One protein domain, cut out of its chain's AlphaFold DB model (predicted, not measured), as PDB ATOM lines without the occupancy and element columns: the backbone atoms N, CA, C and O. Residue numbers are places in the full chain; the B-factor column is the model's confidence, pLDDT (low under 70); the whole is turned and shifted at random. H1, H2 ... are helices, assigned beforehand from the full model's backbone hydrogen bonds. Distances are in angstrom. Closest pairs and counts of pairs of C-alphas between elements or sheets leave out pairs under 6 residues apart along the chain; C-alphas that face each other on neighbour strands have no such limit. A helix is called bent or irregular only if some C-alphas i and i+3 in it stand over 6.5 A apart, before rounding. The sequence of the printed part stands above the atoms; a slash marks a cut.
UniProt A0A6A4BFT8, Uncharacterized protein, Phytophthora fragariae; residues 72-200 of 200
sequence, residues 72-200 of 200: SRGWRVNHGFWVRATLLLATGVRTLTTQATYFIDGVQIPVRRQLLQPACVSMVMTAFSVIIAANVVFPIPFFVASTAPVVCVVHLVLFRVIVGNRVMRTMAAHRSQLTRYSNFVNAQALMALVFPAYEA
ATOM      1  N   SER A  72     153.497 217.238 264.169       88.56
ATOM      2  CA  SER A  72     153.688 218.195 265.272       88.56
ATOM      3  C   SER A  72     155.141 218.271 265.759       88.56
ATOM      4  O   SER A  72     155.591 219.302 266.260       88.56
ATOM      5  N   ARG A  73     155.920 217.201 265.545       89.12
ATOM      6  CA  ARG A  73     157.330 217.096 265.962       89.12
ATOM      7  C   ARG A  73     158.304 217.814 265.021       89.12
ATOM      8  O   ARG A  73     159.518 217.734 265.210       89.12
ATOM      9  N   GLY A  74     157.783 218.518 264.017       90.50
ATOM     10  CA  GLY A  74     158.548 219.380 263.126       90.50
ATOM     11  C   GLY A  74     159.266 218.648 261.991       90.50
ATOM     12  O   GLY A  74     159.376 217.420 261.941       90.50
ATOM     13  N   TRP A  75     159.791 219.433 261.051       91.94
ATOM     14  CA  TRP A  75     160.302 218.943 259.767       91.94
ATOM     15  C   TRP A  75     161.520 218.013 259.870       91.94
ATOM     16  O   TRP A  75     161.701 217.153 259.010       91.94
ATOM     17  N   ARG A  76     162.354 218.170 260.910       91.19
ATOM     18  CA  ARG A  76     163.591 217.390 261.103       91.19
ATOM     19  C   ARG A  76     163.327 215.930 261.444       91.19
ATOM     20  O   ARG A  76     164.065 215.056 261.007       91.19
ATOM     21  N   VAL A  77     162.289 215.675 262.238       92.88
ATOM     22  CA  VAL A  77     161.922 214.321 262.675       92.88
ATOM     23  C   VAL A  77     161.205 213.569 261.550       92.88
ATOM     24  O   VAL A  77     161.330 212.350 261.436       92.88
ATOM     25  N   ASN A  78     160.519 214.302 260.671       93.38
ATOM     26  CA  ASN A  78     159.668 213.794 259.599       93.38
ATOM     27  C   ASN A  78     160.442 213.354 258.335       93.38
ATOM     28  O   ASN A  78     160.131 213.747 257.212       93.38
ATOM     29  N   HIS A  79     161.466 212.518 258.503       90.88
ATOM     30  CA  HIS A  79     162.275 211.980 257.403       90.88
ATOM     31  C   HIS A  79     161.467 211.085 256.449       90.88
ATOM     32  O   HIS A  79     161.689 211.136 255.238       90.88
ATOM     33  N   GLY A  80     160.493 210.321 256.961       93.06
ATOM     34  CA  GLY A  80     159.644 209.459 256.135       93.06
ATOM     35  C   GLY A  80     158.814 210.253 255.125       93.06
ATOM     36  O   GLY A  80     158.734 209.880 253.953       93.06
ATOM     37  N   PHE A  81     158.292 211.409 255.546       93.81
ATOM     38  CA  PHE A  81     157.590 212.345 254.667       93.81
ATOM     39  C   PHE A  81     158.487 212.817 253.513       93.81
ATOM     40  O   PHE A  81     158.088 212.735 252.352       93.81
ATOM     41  N   TRP A  82     159.720 213.244 253.809       95.19
ATOM     42  CA  TRP A  82     160.656 213.722 252.786       95.19
ATOM     43  C   TRP A  82     161.032 212.636 251.779       95.19
ATOM     44  O   TRP A  82     161.074 212.907 250.576       95.19
ATOM     45  N   VAL A  83     161.259 211.400 252.234       94.94
ATOM     46  CA  VAL A  83     161.559 210.271 251.340       94.94
ATOM     47  C   VAL A  83     160.366 209.976 250.431       94.94
ATOM     48  O   VAL A  83     160.532 209.927 249.209       94.94
ATOM     49  N   ARG A  84     159.155 209.851 250.989       94.56
ATOM     50  CA  ARG A  84     157.928 209.594 250.214       94.56
ATOM     51  C   ARG A  84     157.663 210.702 249.192       94.56
ATOM     52  O   ARG A  84     157.461 210.402 248.018       94.56
ATOM     53  N   ALA A  85     157.754 211.970 249.598       93.69
ATOM     54  CA  ALA A  85     157.574 213.120 248.710       93.69
ATOM     55  C   ALA A  85     158.608 213.143 247.570       93.69
ATOM     56  O   ALA A  85     158.255 213.371 246.411       93.69
ATOM     57  N   THR A  86     159.875 212.841 247.875       96.00
ATOM     58  CA  THR A  86     160.954 212.772 246.877       96.00
ATOM     59  C   THR A  86     160.700 211.661 245.858       96.00
ATOM     60  O   THR A  86     160.838 211.886 244.655       96.00
ATOM     61  N   LEU A  87     160.308 210.467 246.318       95.00
ATOM     62  CA  LEU A  87     160.013 209.325 245.449       95.00
ATOM     63  C   LEU A  87     158.785 209.578 244.568       95.00
ATOM     64  O   LEU A  87     158.815 209.269 243.374       95.00
ATOM     65  N   LEU A  88     157.726 210.165 245.134       93.44
ATOM     66  CA  LEU A  88     156.521 210.546 244.402       93.44
ATOM     67  C   LEU A  88     156.861 211.528 243.274       93.44
ATOM     68  O   LEU A  88     156.515 211.288 242.117       93.44
ATOM     69  N   LEU A  89     157.608 212.590 243.591       95.19
ATOM     70  CA  LEU A  89     158.001 213.600 242.613       95.19
ATOM     71  C   LEU A  89     158.946 213.037 241.542       95.19
ATOM     72  O   LEU A  89     158.743 213.293 240.356       95.19
ATOM     73  N   ALA A  90     159.945 212.237 241.926       95.94
ATOM     74  CA  ALA A  90     160.857 211.600 240.976       95.94
ATOM     75  C   ALA A  90     160.095 210.702 239.989       95.94
ATOM     76  O   ALA A  90     160.322 210.759 238.778       95.94
ATOM     77  N   THR A  91     159.148 209.909 240.498       94.38
ATOM     78  CA  THR A  91     158.315 209.022 239.680       94.38
ATOM     79  C   THR A  91     157.413 209.825 238.747       94.38
ATOM     80  O   THR A  91     157.383 209.539 237.551       94.38
ATOM     81  N   GLY A  92     156.754 210.876 239.248       93.38
ATOM     82  CA  GLY A  92     155.926 211.775 238.441       93.38
ATOM     83  C   GLY A  92     156.712 212.475 237.329       93.38
ATOM     84  O   GLY A  92     156.320 212.465 236.169       93.38
ATOM     85  N   VAL A  93     157.891 213.019 237.627       95.12
ATOM     86  CA  VAL A  93     158.735 213.665 236.608       95.12
ATOM     87  C   VAL A  93     159.230 212.658 235.565       95.12
ATOM     88  O   VAL A  93     159.289 212.975 234.369       95.12
ATOM     89  N   ARG A  94     159.553 211.429 235.986       94.38
ATOM     90  CA  ARG A  94     159.959 210.350 235.080       94.38
ATOM     91  C   ARG A  94     158.824 209.958 234.137       94.38
ATOM     92  O   ARG A  94     159.073 209.786 232.940       94.38
ATOM     93  N   THR A  95     157.596 209.826 234.640       92.44
ATOM     94  CA  THR A  95     156.429 209.491 233.809       92.44
ATOM     95  C   THR A  95     156.116 210.610 232.826       92.44
ATOM     96  O   THR A  95     155.977 210.315 231.642       92.44
ATOM     97  N   LEU A  96     156.122 211.877 233.255       92.38
ATOM     98  CA  LEU A  96     155.916 213.036 232.376       92.38
ATOM     99  C   LEU A  96     156.921 213.064 231.221       92.38
ATOM    100  O   LEU A  96     156.537 213.208 230.058       92.38
ATOM    101  N   THR A  97     158.202 212.868 231.531       92.38
ATOM    102  CA  THR A  97     159.288 212.879 230.540       92.38
ATOM    103  C   THR A  97     159.181 211.708 229.572       92.38
ATOM    104  O   THR A  97     159.388 211.863 228.370       92.38
ATOM    105  N   THR A  98     158.809 210.533 230.076       90.56
ATOM    106  CA  THR A  98     158.611 209.333 229.257       90.56
ATOM    107  C   THR A  98     157.391 209.486 228.344       90.56
ATOM    108  O   THR A  98     157.478 209.230 227.146       90.56
ATOM    109  N   GLN A  99     156.267 209.983 228.864       90.06
ATOM    110  CA  GLN A  99     155.060 210.264 228.079       90.06
ATOM    111  C   GLN A  99     155.323 211.280 226.965       90.06
ATOM    112  O   GLN A  99     154.835 211.089 225.854       90.06
ATOM    113  N   ALA A 100     156.143 212.305 227.214       89.06
ATOM    114  CA  ALA A 100     156.521 213.268 226.182       89.06
ATOM    115  C   ALA A 100     157.161 212.584 224.960       89.06
ATOM    116  O   ALA A 100     156.834 212.939 223.830       89.06
ATOM    117  N   THR A 101     157.998 211.558 225.175       89.12
ATOM    118  CA  THR A 101     158.618 210.782 224.079       89.12
ATOM    119  C   THR A 101     157.616 209.951 223.273       89.12
ATOM    120  O   THR A 101     157.844 209.690 222.097       89.12
ATOM    121  N   TYR A 102     156.491 209.556 223.876       86.44
ATOM    122  CA  TYR A 102     155.429 208.812 223.190       86.44
ATOM    123  C   TYR A 102     154.414 209.718 222.487       86.44
ATOM    124  O   TYR A 102     153.777 209.297 221.522       86.44
ATOM    125  N   PHE A 103     154.214 210.939 222.987       86.31
ATOM    126  CA  PHE A 103     153.216 211.869 222.457       86.31
ATOM    127  C   PHE A 103     153.743 212.773 221.342       86.31
ATOM    128  O   PHE A 103     152.926 213.246 220.543       86.31
ATOM    129  N   ILE A 104     155.054 213.035 221.316       87.19
ATOM    130  CA  ILE A 104     155.694 213.978 220.397       87.19
ATOM    131  C   ILE A 104     156.694 213.235 219.513       87.19
ATOM    132  O   ILE A 104     157.674 212.663 219.992       87.19
ATOM    133  N   ASP A 105     156.458 213.289 218.207       83.88
ATOM    134  CA  ASP A 105     157.293 212.607 217.227       83.88
ATOM    135  C   ASP A 105     158.679 213.267 217.131       83.88
ATOM    136  O   ASP A 105     158.844 214.481 217.271       83.88
ATOM    137  N   GLY A 106     159.713 212.451 216.914       80.56
ATOM    138  CA  GLY A 106     161.099 212.924 216.820       80.56
ATOM    139  C   GLY A 106     161.758 213.271 218.161       80.56
ATOM    140  O   GLY A 106     162.910 213.711 218.177       80.56
ATOM    141  N   VAL A 107     161.075 213.052 219.290       86.38
ATOM    142  CA  VAL A 107     161.653 213.188 220.632       86.38
ATOM    143  C   VAL A 107     162.165 211.833 221.106       86.38
ATOM    144  O   VAL A 107     161.408 210.978 221.552       86.38
ATOM    145  N   GLN A 108     163.481 211.655 221.053       87.44
ATOM    146  CA  GLN A 108     164.152 210.516 221.671       87.44
ATOM    147  C   GLN A 108     165.116 211.018 222.738       87.44
ATOM    148  O   GLN A 108     166.017 211.813 222.465       87.44
ATOM    149  N   ILE A 109     164.897 210.574 223.973       89.00
ATOM    150  CA  ILE A 109     165.713 210.944 225.126       89.00
ATOM    151  C   ILE A 109     166.441 209.680 225.587       89.00
ATOM    152  O   ILE A 109     165.781 208.675 225.845       89.00
ATOM    153  N   PRO A 110     167.778 209.696 225.708       91.25
ATOM    154  CA  PRO A 110     168.516 208.527 226.168       91.25
ATOM    155  C   PRO A 110     168.152 208.195 227.621       91.25
ATOM    156  O   PRO A 110     167.987 209.097 228.446       91.25
ATOM    157  N   VAL A 111     168.112 206.900 227.949       90.44
ATOM    158  CA  VAL A 111     167.689 206.382 229.266       90.44
ATOM    159  C   VAL A 111     168.449 207.045 230.418       90.44
ATOM    160  O   VAL A 111     167.844 207.442 231.410       90.44
ATOM    161  N   ARG A 112     169.761 207.279 230.265       92.62
ATOM    162  CA  ARG A 112     170.572 207.984 231.273       92.62
ATOM    163  C   ARG A 112     170.001 209.361 231.624       92.62
ATOM    164  O   ARG A 112     169.926 209.707 232.797       92.62
ATOM    165  N   ARG A 113     169.580 210.148 230.627       93.31
ATOM    166  CA  ARG A 113     168.986 211.478 230.854       93.31
ATOM    167  C   ARG A 113     167.575 211.368 231.425       93.31
ATOM    168  O   ARG A 113     167.221 212.183 232.269       93.31
ATOM    169  N   GLN A 114     166.816 210.344 231.027       90.62
ATOM    170  CA  GLN A 114     165.494 210.050 231.595       90.62
ATOM    171  C   GLN A 114     165.540 209.622 233.069       90.62
ATOM    172  O   GLN A 114     164.528 209.739 233.748       90.62
ATOM    173  N   LEU A 115     166.679 209.128 233.566       93.62
ATOM    174  CA  LEU A 115     166.882 208.802 234.984       93.62
ATOM    175  C   LEU A 115     167.517 209.958 235.764       93.62
ATOM    176  O   LEU A 115     167.105 210.242 236.884       93.62
ATOM    177  N   LEU A 116     168.485 210.656 235.166       96.38
ATOM    178  CA  LEU A 116     169.175 211.768 235.819       96.38
ATOM    179  C   LEU A 116     168.241 212.957 236.074       96.38
ATOM    180  O   LEU A 116     168.242 213.528 237.157       96.38
ATOM    181  N   GLN A 117     167.428 213.325 235.084       95.31
ATOM    182  CA  GLN A 117     166.548 214.485 235.180       95.31
ATOM    183  C   GLN A 117     165.506 214.399 236.314       95.31
ATOM    184  O   GLN A 117     165.448 215.352 237.093       95.31
ATOM    185  N   PRO A 118     164.728 213.312 236.491       96.31
ATOM    186  CA  PRO A 118     163.814 213.208 237.630       96.31
ATOM    187  C   PRO A 118     164.533 213.200 238.981       96.31
ATOM    188  O   PRO A 118     164.015 213.804 239.915       96.31
ATOM    189  N   ALA A 119     165.717 212.586 239.079       96.88
ATOM    190  CA  ALA A 119     166.510 212.587 240.308       96.88
ATOM    191  C   ALA A 119     166.965 214.005 240.691       96.88
ATOM    192  O   ALA A 119     166.807 214.423 241.834       96.88
ATOM    193  N   CYS A 120     167.467 214.787 239.730       97.38
ATOM    194  CA  CYS A 120     167.850 216.174 239.987       97.38
ATOM    195  C   CYS A 120     166.645 217.041 240.375       97.38
ATOM    196  O   CYS A 120     166.742 217.824 241.317       97.38
ATOM    197  N   VAL A 121     165.509 216.902 239.677       97.56
ATOM    198  CA  VAL A 121     164.295 217.678 239.985       97.56
ATOM    199  C   VAL A 121     163.796 217.361 241.391       97.56
ATOM    200  O   VAL A 121     163.523 218.287 242.152       97.56
ATOM    201  N   SER A 122     163.706 216.081 241.760       97.19
ATOM    202  CA  SER A 122     163.208 215.700 243.081       97.19
ATOM    203  C   SER A 122     164.140 216.156 244.201       97.19
ATOM    204  O   SER A 122     163.659 216.711 245.180       97.19
ATOM    205  N   MET A 123     165.460 216.028 244.039       96.75
ATOM    206  CA  MET A 123     166.427 216.505 245.035       96.75
ATOM    207  C   MET A 123     166.354 218.022 245.247       96.75
ATOM    208  O   MET A 123     166.300 218.474 246.389       96.75
ATOM    209  N   VAL A 124     166.324 218.806 244.162       97.62
ATOM    210  CA  VAL A 124     166.238 220.276 244.237       97.62
ATOM    211  C   VAL A 124     164.939 220.704 244.914       97.62
ATOM    212  O   VAL A 124     164.957 221.561 245.795       97.62
ATOM    213  N   MET A 125     163.818 220.084 244.546       96.75
ATOM    214  CA  MET A 125     162.519 220.406 245.131       96.75
ATOM    215  C   MET A 125     162.420 219.997 246.599       96.75
ATOM    216  O   MET A 125     161.878 220.756 247.394       96.75
ATOM    217  N   THR A 126     162.966 218.847 246.988       95.75
ATOM    218  CA  THR A 126     163.002 218.436 248.396       95.75
ATOM    219  C   THR A 126     163.860 219.387 249.221       95.75
ATOM    220  O   THR A 126     163.416 219.823 250.278       95.75
ATOM    221  N   ALA A 127     165.039 219.782 248.729       96.00
ATOM    222  CA  ALA A 127     165.876 220.771 249.407       96.00
ATOM    223  C   ALA A 127     165.146 222.114 249.571       96.00
ATOM    224  O   ALA A 127     165.115 222.672 250.666       96.00
ATOM    225  N   PHE A 128     164.497 222.597 248.509       95.44
ATOM    226  CA  PHE A 128     163.700 223.821 248.547       95.44
ATOM    227  C   PHE A 128     162.550 223.737 249.564       95.44
ATOM    228  O   PHE A 128     162.383 224.634 250.389       95.44
ATOM    229  N   SER A 129     161.802 222.635 249.569       95.00
ATOM    230  CA  SER A 129     160.711 222.412 250.520       95.00
ATOM    231  C   SER A 129     161.197 222.282 251.964       95.00
ATOM    232  O   SER A 129     160.526 222.768 252.869       95.00
ATOM    233  N   VAL A 130     162.368 221.680 252.202       94.94
ATOM    234  CA  VAL A 130     162.995 221.632 253.535       94.94
ATOM    235  C   VAL A 130     163.367 223.036 254.010       94.94
ATOM    236  O   VAL A 130     163.107 223.371 255.162       94.94
ATOM    237  N   ILE A 131     163.915 223.882 253.131       95.12
ATOM    238  CA  ILE A 131     164.224 225.283 253.457       95.12
ATOM    239  C   ILE A 131     162.942 226.035 253.832       95.12
ATOM    240  O   ILE A 131     162.923 226.723 254.850       95.12
ATOM    241  N   ILE A 132     161.857 225.881 253.068       93.88
ATOM    242  CA  ILE A 132     160.563 226.496 253.408       93.88
ATOM    243  C   ILE A 132     160.055 225.979 254.754       93.88
ATOM    244  O   ILE A 132     159.686 226.773 255.614       93.88
ATOM    245  N   ALA A 133     160.074 224.664 254.963       93.94
ATOM    246  CA  ALA A 133     159.620 224.050 256.206       93.94
ATOM    247  C   ALA A 133     160.436 224.500 257.429       93.94
ATOM    248  O   ALA A 133     159.901 224.568 258.533       93.94
ATOM    249  N   ALA A 134     161.718 224.819 257.235       93.50
ATOM    250  CA  ALA A 134     162.595 225.314 258.288       93.50
ATOM    251  C   ALA A 134     162.379 226.791 258.637       93.50
ATOM    252  O   ALA A 134     162.642 227.168 259.774       93.50
ATOM    253  N   ASN A 135     161.925 227.612 257.684       93.56
ATOM    254  CA  ASN A 135     161.828 229.067 257.854       93.56
ATOM    255  C   ASN A 135     160.390 229.592 257.971       93.56
ATOM    256  O   ASN A 135     160.201 230.709 258.440       93.56
ATOM    257  N   VAL A 136     159.389 228.832 257.519       92.56
ATOM    258  CA  VAL A 136     157.999 229.301 257.417       92.56
ATOM    259  C   VAL A 136     157.079 228.475 258.307       92.56
ATOM    260  O   VAL A 136     156.631 228.955 259.342       92.56
ATOM    261  N   VAL A 137     156.766 227.241 257.905       90.69
ATOM    262  CA  VAL A 137     155.832 226.369 258.629       90.69
ATOM    263  C   VAL A 137     155.999 224.917 258.184       90.69
ATOM    264  O   VAL A 137     156.254 224.638 257.008       90.69
ATOM    265  N   PHE A 138     155.824 223.986 259.119       91.06
ATOM    266  CA  PHE A 138     155.731 222.557 258.840       91.06
ATOM    267  C   PHE A 138     154.522 221.955 259.576       91.06
ATOM    268  O   PHE A 138     154.371 222.231 260.766       91.06
ATOM    269  N   PRO A 139     153.703 221.111 258.920       90.19
ATOM    270  CA  PRO A 139     153.745 220.752 257.499       90.19
ATOM    271  C   PRO A 139     153.348 221.931 256.594       90.19
ATOM    272  O   PRO A 139     152.616 222.825 257.005       90.19
ATOM    273  N   ILE A 140     153.844 221.944 255.354       91.25
ATOM    274  CA  ILE A 140     153.500 222.997 254.385       91.25
ATOM    275  C   ILE A 140     152.027 222.815 253.969       91.25
ATOM    276  O   ILE A 140     151.680 221.738 253.465       91.25
ATOM    277  N   PRO A 141     151.164 223.839 254.121       88.75
ATOM    278  CA  PRO A 141     149.766 223.761 253.716       88.75
ATOM    279  C   PRO A 141     149.623 223.410 252.234       88.75
ATOM    280  O   PRO A 141     150.336 223.949 251.380       88.75
ATOM    281  N   PHE A 142     148.695 222.498 251.935       85.44
ATOM    282  CA  PHE A 142     148.401 222.040 250.574       85.44
ATOM    283  C   PHE A 142     149.660 221.672 249.771       85.44
ATOM    284  O   PHE A 142     149.770 222.056 248.611       85.44
ATOM    285  N   PHE A 143     150.615 220.954 250.381       89.12
ATOM    286  CA  PHE A 143     151.968 220.699 249.853       89.12
ATOM    287  C   PHE A 143     152.043 220.465 248.332       89.12
ATOM    288  O   PHE A 143     152.865 221.077 247.655       89.12
ATOM    289  N   VAL A 144     151.181 219.609 247.773       87.69
ATOM    290  CA  VAL A 144     151.166 219.319 246.327       87.69
ATOM    291  C   VAL A 144     150.741 220.540 245.506       87.69
ATOM    292  O   VAL A 144     151.410 220.889 244.537       87.69
ATOM    293  N   ALA A 145     149.657 221.213 245.894       87.75
ATOM    294  CA  ALA A 145     149.140 222.376 245.175       87.75
ATOM    295  C   ALA A 145     150.058 223.600 245.324       87.75
ATOM    296  O   ALA A 145     150.320 224.294 244.343       87.75
ATOM    297  N   SER A 146     150.590 223.841 246.526       88.75
ATOM    298  CA  SER A 146     151.458 224.986 246.815       88.75
ATOM    299  C   SER A 146     152.831 224.870 246.150       88.75
ATOM    300  O   SER A 146     153.381 225.874 245.701       88.75
ATOM    301  N   THR A 147     153.372 223.656 246.008       90.50
ATOM    302  CA  THR A 147     154.670 223.440 245.343       90.50
ATOM    303  C   THR A 147     154.572 223.273 243.825       90.50
ATOM    304  O   THR A 147     155.579 223.458 243.138       90.50
ATOM    305  N   ALA A 148     153.388 222.986 243.268       89.44
ATOM    306  CA  ALA A 148     153.206 222.711 241.840       89.44
ATOM    307  C   ALA A 148     153.784 223.788 240.893       89.44
ATOM    308  O   ALA A 148     154.503 223.415 239.961       89.44
ATOM    309  N   PRO A 149     153.568 225.105 241.106       90.56
ATOM    310  CA  PRO A 149     154.139 226.129 240.226       90.56
ATOM    311  C   PRO A 149     155.672 226.094 240.208       90.56
ATOM    312  O   PRO A 149     156.292 226.207 239.149       90.56
ATOM    313  N   VAL A 150     156.287 225.879 241.374       93.62
ATOM    314  CA  VAL A 150     157.747 225.806 241.520       93.62
ATOM    315  C   VAL A 150     158.287 224.544 240.853       93.62
ATOM    316  O   VAL A 150     159.262 224.622 240.104       93.62
ATOM    317  N   VAL A 151     157.614 223.401 241.036       94.19
ATOM    318  CA  VAL A 151     157.952 222.145 240.349       94.19
ATOM    319  C   VAL A 151     157.944 222.338 238.836       94.19
ATOM    320  O   VAL A 151     158.880 221.898 238.175       94.19
ATOM    321  N   CYS A 152     156.942 223.023 238.275       92.44
ATOM    322  CA  CYS A 152     156.875 223.300 236.837       92.44
ATOM    323  C   CYS A 152     158.096 224.087 236.345       92.44
ATOM    324  O   CYS A 152     158.713 223.709 235.347       92.44
ATOM    325  N   VAL A 153     158.482 225.153 237.054       95.75
ATOM    326  CA  VAL A 153     159.652 225.969 236.695       95.75
ATOM    327  C   VAL A 153     160.938 225.147 236.784       95.75
ATOM    328  O   VAL A 153     161.696 225.084 235.814       95.75
ATOM    329  N   VAL A 154     161.167 224.464 237.908       96.50
ATOM    330  CA  VAL A 154     162.365 223.638 238.126       96.50
ATOM    331  C   VAL A 154     162.446 222.506 237.104       96.50
ATOM    332  O   VAL A 154     163.509 222.267 236.531       96.50
ATOM    333  N   HIS A 155     161.322 221.850 236.813       94.44
ATOM    334  CA  HIS A 155     161.234 220.812 235.794       94.44
ATOM    335  C   HIS A 155     161.631 221.346 234.418       94.44
ATOM    336  O   HIS A 155     162.472 220.733 233.768       94.44
ATOM    337  N   LEU A 156     161.089 222.486 233.979       94.38
ATOM    338  CA  LEU A 156     161.414 223.078 232.676       94.38
ATOM    339  C   LEU A 156     162.887 223.490 232.575       94.38
ATOM    340  O   LEU A 156     163.530 223.231 231.554       94.38
ATOM    341  N   VAL A 157     163.436 224.093 233.632       96.44
ATOM    342  CA  VAL A 157     164.849 224.499 233.687       96.44
ATOM    343  C   VAL A 157     165.758 223.274 233.614       96.44
ATOM    344  O   VAL A 157     166.612 223.194 232.728       96.44
ATOM    345  N   LEU A 158     165.554 222.279 234.479       96.06
ATOM    346  CA  LEU A 158     166.384 221.073 234.501       96.06
ATOM    347  C   LEU A 158     166.176 220.199 233.263       96.06
ATOM    348  O   LEU A 158     167.130 219.596 232.780       96.06
ATOM    349  N   PHE A 159     164.976 220.178 232.684       94.50
ATOM    350  CA  PHE A 159     164.734 219.543 231.393       94.50
ATOM    351  C   PHE A 159     165.579 220.207 230.302       94.50
ATOM    352  O   PHE A 159     166.302 219.524 229.574       94.50
ATOM    353  N   ARG A 160     165.581 221.543 230.222       94.19
ATOM    354  CA  ARG A 160     166.408 222.282 229.257       94.19
ATOM    355  C   ARG A 160     167.903 222.012 229.446       94.19
ATOM    356  O   ARG A 160     168.597 221.844 228.443       94.19
ATOM    357  N   VAL A 161     168.384 221.965 230.691       95.69
ATOM    358  CA  VAL A 161     169.803 221.748 231.027       95.69
ATOM    359  C   VAL A 161     170.240 220.304 230.752       95.69
ATOM    360  O   VAL A 161     171.261 220.089 230.105       95.69
ATOM    361  N   ILE A 162     169.470 219.308 231.201       93.56
ATOM    362  CA  ILE A 162     169.869 217.890 231.173       93.56
ATOM    363  C   ILE A 162     169.498 217.223 229.848       93.56
ATOM    364  O   ILE A 162     170.309 216.510 229.254       93.56
ATOM    365  N   VAL A 163     168.264 217.420 229.374       91.62
ATOM    366  CA  VAL A 163     167.773 216.800 228.132       91.62
ATOM    367  C   VAL A 163     168.308 217.558 226.920       91.62
ATOM    368  O   VAL A 163     168.765 216.936 225.955       91.62
ATOM    369  N   GLY A 164     168.331 218.888 227.012       90.44
ATOM    370  CA  GLY A 164     168.977 219.776 226.056       90.44
ATOM    371  C   GLY A 164     168.000 220.614 225.229       90.44
ATOM    372  O   GLY A 164     166.881 220.216 224.903       90.44
ATOM    373  N   ASN A 165     168.481 221.781 224.800       91.00
ATOM    374  CA  ASN A 165     167.698 222.763 224.044       91.00
ATOM    375  C   ASN A 165     167.219 222.247 222.670       91.00
ATOM    376  O   ASN A 165     166.196 222.697 222.164       91.00
ATOM    377  N   ARG A 166     167.932 221.291 222.054       89.69
ATOM    378  CA  ARG A 166     167.525 220.700 220.765       89.69
ATOM    379  C   ARG A 166     166.176 219.991 220.879       89.69
ATOM    380  O   ARG A 166     165.296 220.247 220.070       89.69
ATOM    381  N   VAL A 167     166.003 219.162 221.910       89.94
ATOM    382  CA  VAL A 167     164.752 218.424 222.149       89.94
ATOM    383  C   VAL A 167     163.610 219.390 222.446       89.94
ATOM    384  O   VAL A 167     162.531 219.259 221.880       89.94
ATOM    385  N   MET A 168     163.870 220.418 223.257       90.31
ATOM    386  CA  MET A 168     162.870 221.436 223.573       90.31
ATOM    387  C   MET A 168     162.419 222.219 222.332       90.31
ATOM    388  O   MET A 168     161.228 222.478 222.171       90.31
ATOM    389  N   ARG A 169     163.338 222.530 221.407       90.69
ATOM    390  CA  ARG A 169     162.984 223.115 220.104       90.69
ATOM    391  C   ARG A 169     162.166 222.158 219.240       90.69
ATOM    392  O   ARG A 169     161.192 222.602 218.646       90.69
ATOM    393  N   THR A 170     162.498 220.868 219.206       91.06
ATOM    394  CA  THR A 170     161.697 219.860 218.488       91.06
ATOM    395  C   THR A 170     160.278 219.764 219.049       91.06
ATOM    396  O   THR A 170     159.317 219.743 218.281       91.06
ATOM    397  N   MET A 171     160.125 219.771 220.377       89.62
ATOM    398  CA  MET A 171     158.813 219.799 221.033       89.62
ATOM    399  C   MET A 171     158.040 221.075 220.690       89.62
ATOM    400  O   MET A 171     156.855 221.015 220.369       89.62
ATOM    401  N   ALA A 172     158.715 222.228 220.694       89.12
ATOM    402  CA  ALA A 172     158.120 223.507 220.321       89.12
ATOM    403  C   ALA A 172     157.774 223.607 218.825       89.12
ATOM    404  O   ALA A 172     156.854 224.340 218.475       89.12
ATOM    405  N   ALA A 173     158.472 222.882 217.947       91.62
ATOM    406  CA  ALA A 173     158.132 222.790 216.528       91.62
ATOM    407  C   ALA A 173     156.841 221.980 216.314       91.62
ATOM    408  O   ALA A 173     155.994 222.357 215.506       91.62
ATOM    409  N   HIS A 174     156.625 220.926 217.105       90.62
ATOM    410  CA  HIS A 174     155.420 220.091 217.064       90.62
ATOM    411  C   HIS A 174     154.306 220.615 217.988       90.62
ATOM    412  O   HIS A 174     153.766 219.878 218.817       90.62
ATOM    413  N   ARG A 175     153.923 221.895 217.840       87.75
ATOM    414  CA  ARG A 175     152.984 222.576 218.761       87.75
ATOM    415  C   ARG A 175     151.668 221.833 218.977       87.75
ATOM    416  O   ARG A 175     151.199 221.762 220.104       87.75
ATOM    417  N   SER A 176     151.091 221.236 217.934       87.00
ATOM    418  CA  SER A 176     149.822 220.501 218.050       87.00
ATOM    419  C   SER A 176     149.934 219.245 218.926       87.00
ATOM    420  O   SER A 176     149.034 218.955 219.717       87.00
ATOM    421  N   GLN A 177     151.047 218.511 218.828       88.56
ATOM    422  CA  GLN A 177     151.330 217.352 219.678       88.56
ATOM    423  C   GLN A 177     151.655 217.786 221.106       88.56
ATOM    424  O   GLN A 177     151.167 217.169 222.051       88.56
ATOM    425  N   LEU A 178     152.399 218.884 221.256       89.12
ATOM    426  CA  LEU A 178     152.711 219.479 222.549       89.12
ATOM    427  C   LEU A 178     151.449 219.941 223.288       89.12
ATOM    428  O   LEU A 178     151.315 219.658 224.473       89.12
ATOM    429  N   THR A 179     150.489 220.579 222.611       87.75
ATOM    430  CA  THR A 179     149.199 220.951 223.215       87.75
ATOM    431  C   THR A 179     148.420 219.720 223.664       87.75
ATOM    432  O   THR A 179     147.884 219.703 224.768       87.75
ATOM    433  N   ARG A 180     148.385 218.653 222.854       88.56
ATOM    434  CA  ARG A 180     147.713 217.404 223.244       88.56
ATOM    435  C   ARG A 180     148.376 216.756 224.460       88.56
ATOM    436  O   ARG A 180     147.672 216.309 225.358       88.56
ATOM    437  N   TYR A 181     149.707 216.723 224.486       90.19
ATOM    438  CA  TYR A 181     150.478 216.266 225.639       90.19
ATOM    439  C   TYR A 181     150.188 217.121 226.878       90.19
ATOM    440  O   TYR A 181     149.853 216.580 227.924       90.19
ATOM    441  N   SER A 182     150.217 218.449 226.751       88.50
ATOM    442  CA  SER A 182     149.916 219.365 227.852       88.50
ATOM    443  C   SER A 182     148.503 219.163 228.392       88.50
ATOM    444  O   SER A 182     148.322 219.141 229.601       88.50
ATOM    445  N   ASN A 183     147.504 218.973 227.525       88.75
ATOM    446  CA  ASN A 183     146.131 218.699 227.952       88.75
ATOM    447  C   ASN A 183     146.026 217.370 228.707       88.75
ATOM    448  O   ASN A 183     145.313 217.289 229.702       88.75
ATOM    449  N   PHE A 184     146.750 216.343 228.255       89.12
ATOM    450  CA  PHE A 184     146.811 215.055 228.939       89.12
ATOM    451  C   PHE A 184     147.434 215.188 230.337       89.12
ATOM    452  O   PHE A 184     146.846 214.732 231.313       89.12
ATOM    453  N   VAL A 185     148.571 215.879 230.449       89.75
ATOM    454  CA  VAL A 185     149.235 216.151 231.735       89.75
ATOM    455  C   VAL A 185     148.344 216.982 232.657       89.75
ATOM    456  O   VAL A 185     148.206 216.654 233.832       89.75
ATOM    457  N   ASN A 186     147.689 218.016 232.129       88.00
ATOM    458  CA  ASN A 186     146.769 218.848 232.901       88.00
ATOM    459  C   ASN A 186     145.581 218.038 233.430       88.00
ATOM    460  O   ASN A 186     145.204 218.221 234.581       88.00
ATOM    461  N   ALA A 187     145.029 217.110 232.644       87.25
ATOM    462  CA  ALA A 187     143.964 216.220 233.109       87.25
ATOM    463  C   ALA A 187     144.427 215.310 234.263       87.25
ATOM    464  O   ALA A 187     143.673 215.084 235.205       87.25
ATOM    465  N   GLN A 188     145.677 214.831 234.224       85.75
ATOM    466  CA  GLN A 188     146.264 214.061 235.327       85.75
ATOM    467  C   GLN A 188     146.489 214.925 236.574       85.75
ATOM    468  O   GLN A 188     146.151 214.509 237.678       85.75
ATOM    469  N   ALA A 189     147.025 216.134 236.403       83.56
ATOM    470  CA  ALA A 189     147.267 217.066 237.500       83.56
ATOM    471  C   ALA A 189     145.964 217.535 238.164       83.56
ATOM    472  O   ALA A 189     145.922 217.701 239.380       83.56
ATOM    473  N   LEU A 190     144.888 217.695 237.384       83.88
ATOM    474  CA  LEU A 190     143.580 218.095 237.893       83.88
ATOM    475  C   LEU A 190     143.054 217.106 238.941       83.88
ATOM    476  O   LEU A 190     142.494 217.538 239.939       83.88
ATOM    477  N   MET A 191     143.291 215.801 238.768       80.25
ATOM    478  CA  MET A 191     142.874 214.788 239.747       80.25
ATOM    479  C   MET A 191     143.492 215.027 241.131       80.25
ATOM    480  O   MET A 191     142.811 214.880 242.141       80.25
ATOM    481  N   ALA A 192     144.755 215.461 241.183       73.25
ATOM    482  CA  ALA A 192     145.442 215.760 242.439       73.25
ATOM    483  C   ALA A 192     144.930 217.041 243.122       73.25
ATOM    484  O   ALA A 192     145.126 217.206 244.322       73.25
ATOM    485  N   LEU A 193     144.290 217.945 242.371       73.31
ATOM    486  CA  LEU A 193     143.716 219.194 242.886       73.31
ATOM    487  C   LEU A 193     142.233 219.059 243.249       73.31
ATOM    488  O   LEU A 193     141.785 219.663 244.218       73.31
ATOM    489  N   VAL A 194     141.478 218.269 242.483       77.44
ATOM    490  CA  VAL A 194     140.043 218.044 242.707       77.44
ATOM    491  C   VAL A 194     139.812 217.197 243.951       77.44
ATOM    492  O   VAL A 194     138.868 217.461 244.685       77.44
ATOM    493  N   PHE A 195     140.679 216.218 244.224       72.75
ATOM    494  CA  PHE A 195     140.511 215.332 245.374       72.75
ATOM    495  C   PHE A 195     140.491 216.092 246.722       72.75
ATOM    496  O   PHE A 195     139.518 215.939 247.455       72.75
ATOM    497  N   PRO A 196     141.444 216.998 247.027       68.62
ATOM    498  CA  PRO A 196     141.356 217.845 248.221       68.62
ATOM    499  C   PRO A 196     140.142 218.780 248.259       68.62
ATOM    500  O   PRO A 196     139.695 219.124 249.343       68.62
ATOM    501  N   ALA A 197     139.629 219.220 247.106       69.19
ATOM    502  CA  ALA A 197     138.454 220.091 247.042       69.19
ATOM    503  C   ALA A 197     137.134 219.335 247.262       69.19
ATOM    504  O   ALA A 197     136.131 219.957 247.592       69.19
ATOM    505  N   TYR A 198     137.125 218.018 247.044       69.56
ATOM    506  CA  TYR A 198     135.981 217.154 247.327       69.56
ATOM    507  C   TYR A 198     135.901 216.760 248.810       69.56
ATOM    508  O   TYR A 198     134.810 216.592 249.340       69.56
ATOM    509  N   GLU A 199     137.054 216.613 249.466       63.59
ATOM    510  CA  GLU A 199     137.180 216.234 250.884       63.59
ATOM    511  C   GLU A 199     137.150 217.439 251.854       63.59
ATOM    512  O   GLU A 199     137.291 217.247 253.063       63.59
ATOM    513  N   ALA A 200     137.016 218.670 251.344       57.09
ATOM    514  CA  ALA A 200     136.967 219.918 252.121       57.09
ATOM    515  C   ALA A 200     135.526 220.381 252.375       57.09
ATOM    516  O   ALA A 200     135.273 220.881 253.494       57.09
TER     517      ALA A 200
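What this domain is: This is residues 72 to 200 of the 200 residues of an uncharacterized protein of Phytophthora fragariae (UniProt A0A6A4BFT8). Three long helices, H1, H2 and H3, cross one another at steep angles with their centres in a triangle, and a fourth long helix, H5, folds back beside them on the side away from H2, along the gap between H1 and H3. H5 is loosely attached, packing on the last part of H1 and passing close to the beginning of H3, while the short H4 makes the corner between H3 and H5 at one end of the body. The printed part has 129 residues with five named helices, in the order H1, H2, H3, H4, H5, and no named strand; the class is all helix. The whole is compact, with a radius of gyration of the C-alphas of 16.0 A, and the C-alphas span 49 by 33 by 20 A along their three main axes.

How they stand to each other: H1, residues 79 to 103, and H2, residues 111 to 135, are the longest helices, with 25 residues each. They touch with 24 pairs of C-alphas within 8 A, the closest being those of Ala 90 and Pro 118, 4.7 A apart. They form a helical hairpin and run opposite ways at a steep tilt of 39 degrees. H2 also forms a helical hairpin with H3, residues 143 to 163: the two touch, run opposite ways at a steep tilt of 40 degrees, and their closest C-alphas are those of Val 121 and His 155, 6.1 A apart. H1 and H3 are close but not clearly touching; their closest C-alphas, those of Val 93 and His 155, are 7.6 A apart. H5, residues 175 to 198, touches H1 with residues 177 to 185 alone, meeting residues 96 to 103 of H1. The closest C-alphas there are those of Phe 103 and Tyr 181, 6.1 A apart, and the helices run opposite ways at a shallow tilt of 31 degrees. H5 and H3 are close but not clearly touching, with the C-alphas of Ala 145 and Leu 193 the closest at 6.7 A. H4, residues 165 to 173, and H5 only just touch, with 3 pairs of C-alphas within 8 A, and only at the corner by their link; they are about perpendicular at 87 degrees, and their closest C-alphas are those of Met 171 and Leu 178, 6.3 A apart. H4 is apart from H1 and from H2, and H2 is apart from H5. The helix packing is mostly crossed, but only just. Every O i to N i+4 pair is within hydrogen-bond range in H1 and H4; the counts are 20 of 21 in H2, 15 of 17 in H3 and 16 of 20 in H5.

Where its parts are: H1 begins at C-alpha 79, at (162.275, 211.980, 257.403), and measures 36.1 A from first to last C-alpha. H2 measures 37.0 A and ends at C-alpha 135, at (161.828, 229.067, 257.854). H3 measures 27.1 A; it is irregular, with C-alphas 146 and 149 7.2 A apart, and has a kink of 46 degrees near residue 150. H4 measures 12.2 A. H5 measures 33.7 A, has a kink of 28 degrees near residue 192, and ends at C-alpha 198, at (135.981, 217.154, 247.327).

The domain as a whole: The two C-alphas farthest apart are those of Arg 73 and Ala 173, at 49.8 A. The links from H3 to H4 and from H4 to H5 are tight, with one residue each, and those from H1 to H2 and from H2 to H3 are short, with 7 residues each. The printed part has no cut, and residue 200 is the chain's last. The mean pLDDT of the printed part is 90.1, and residues 196 to 200 are under 70.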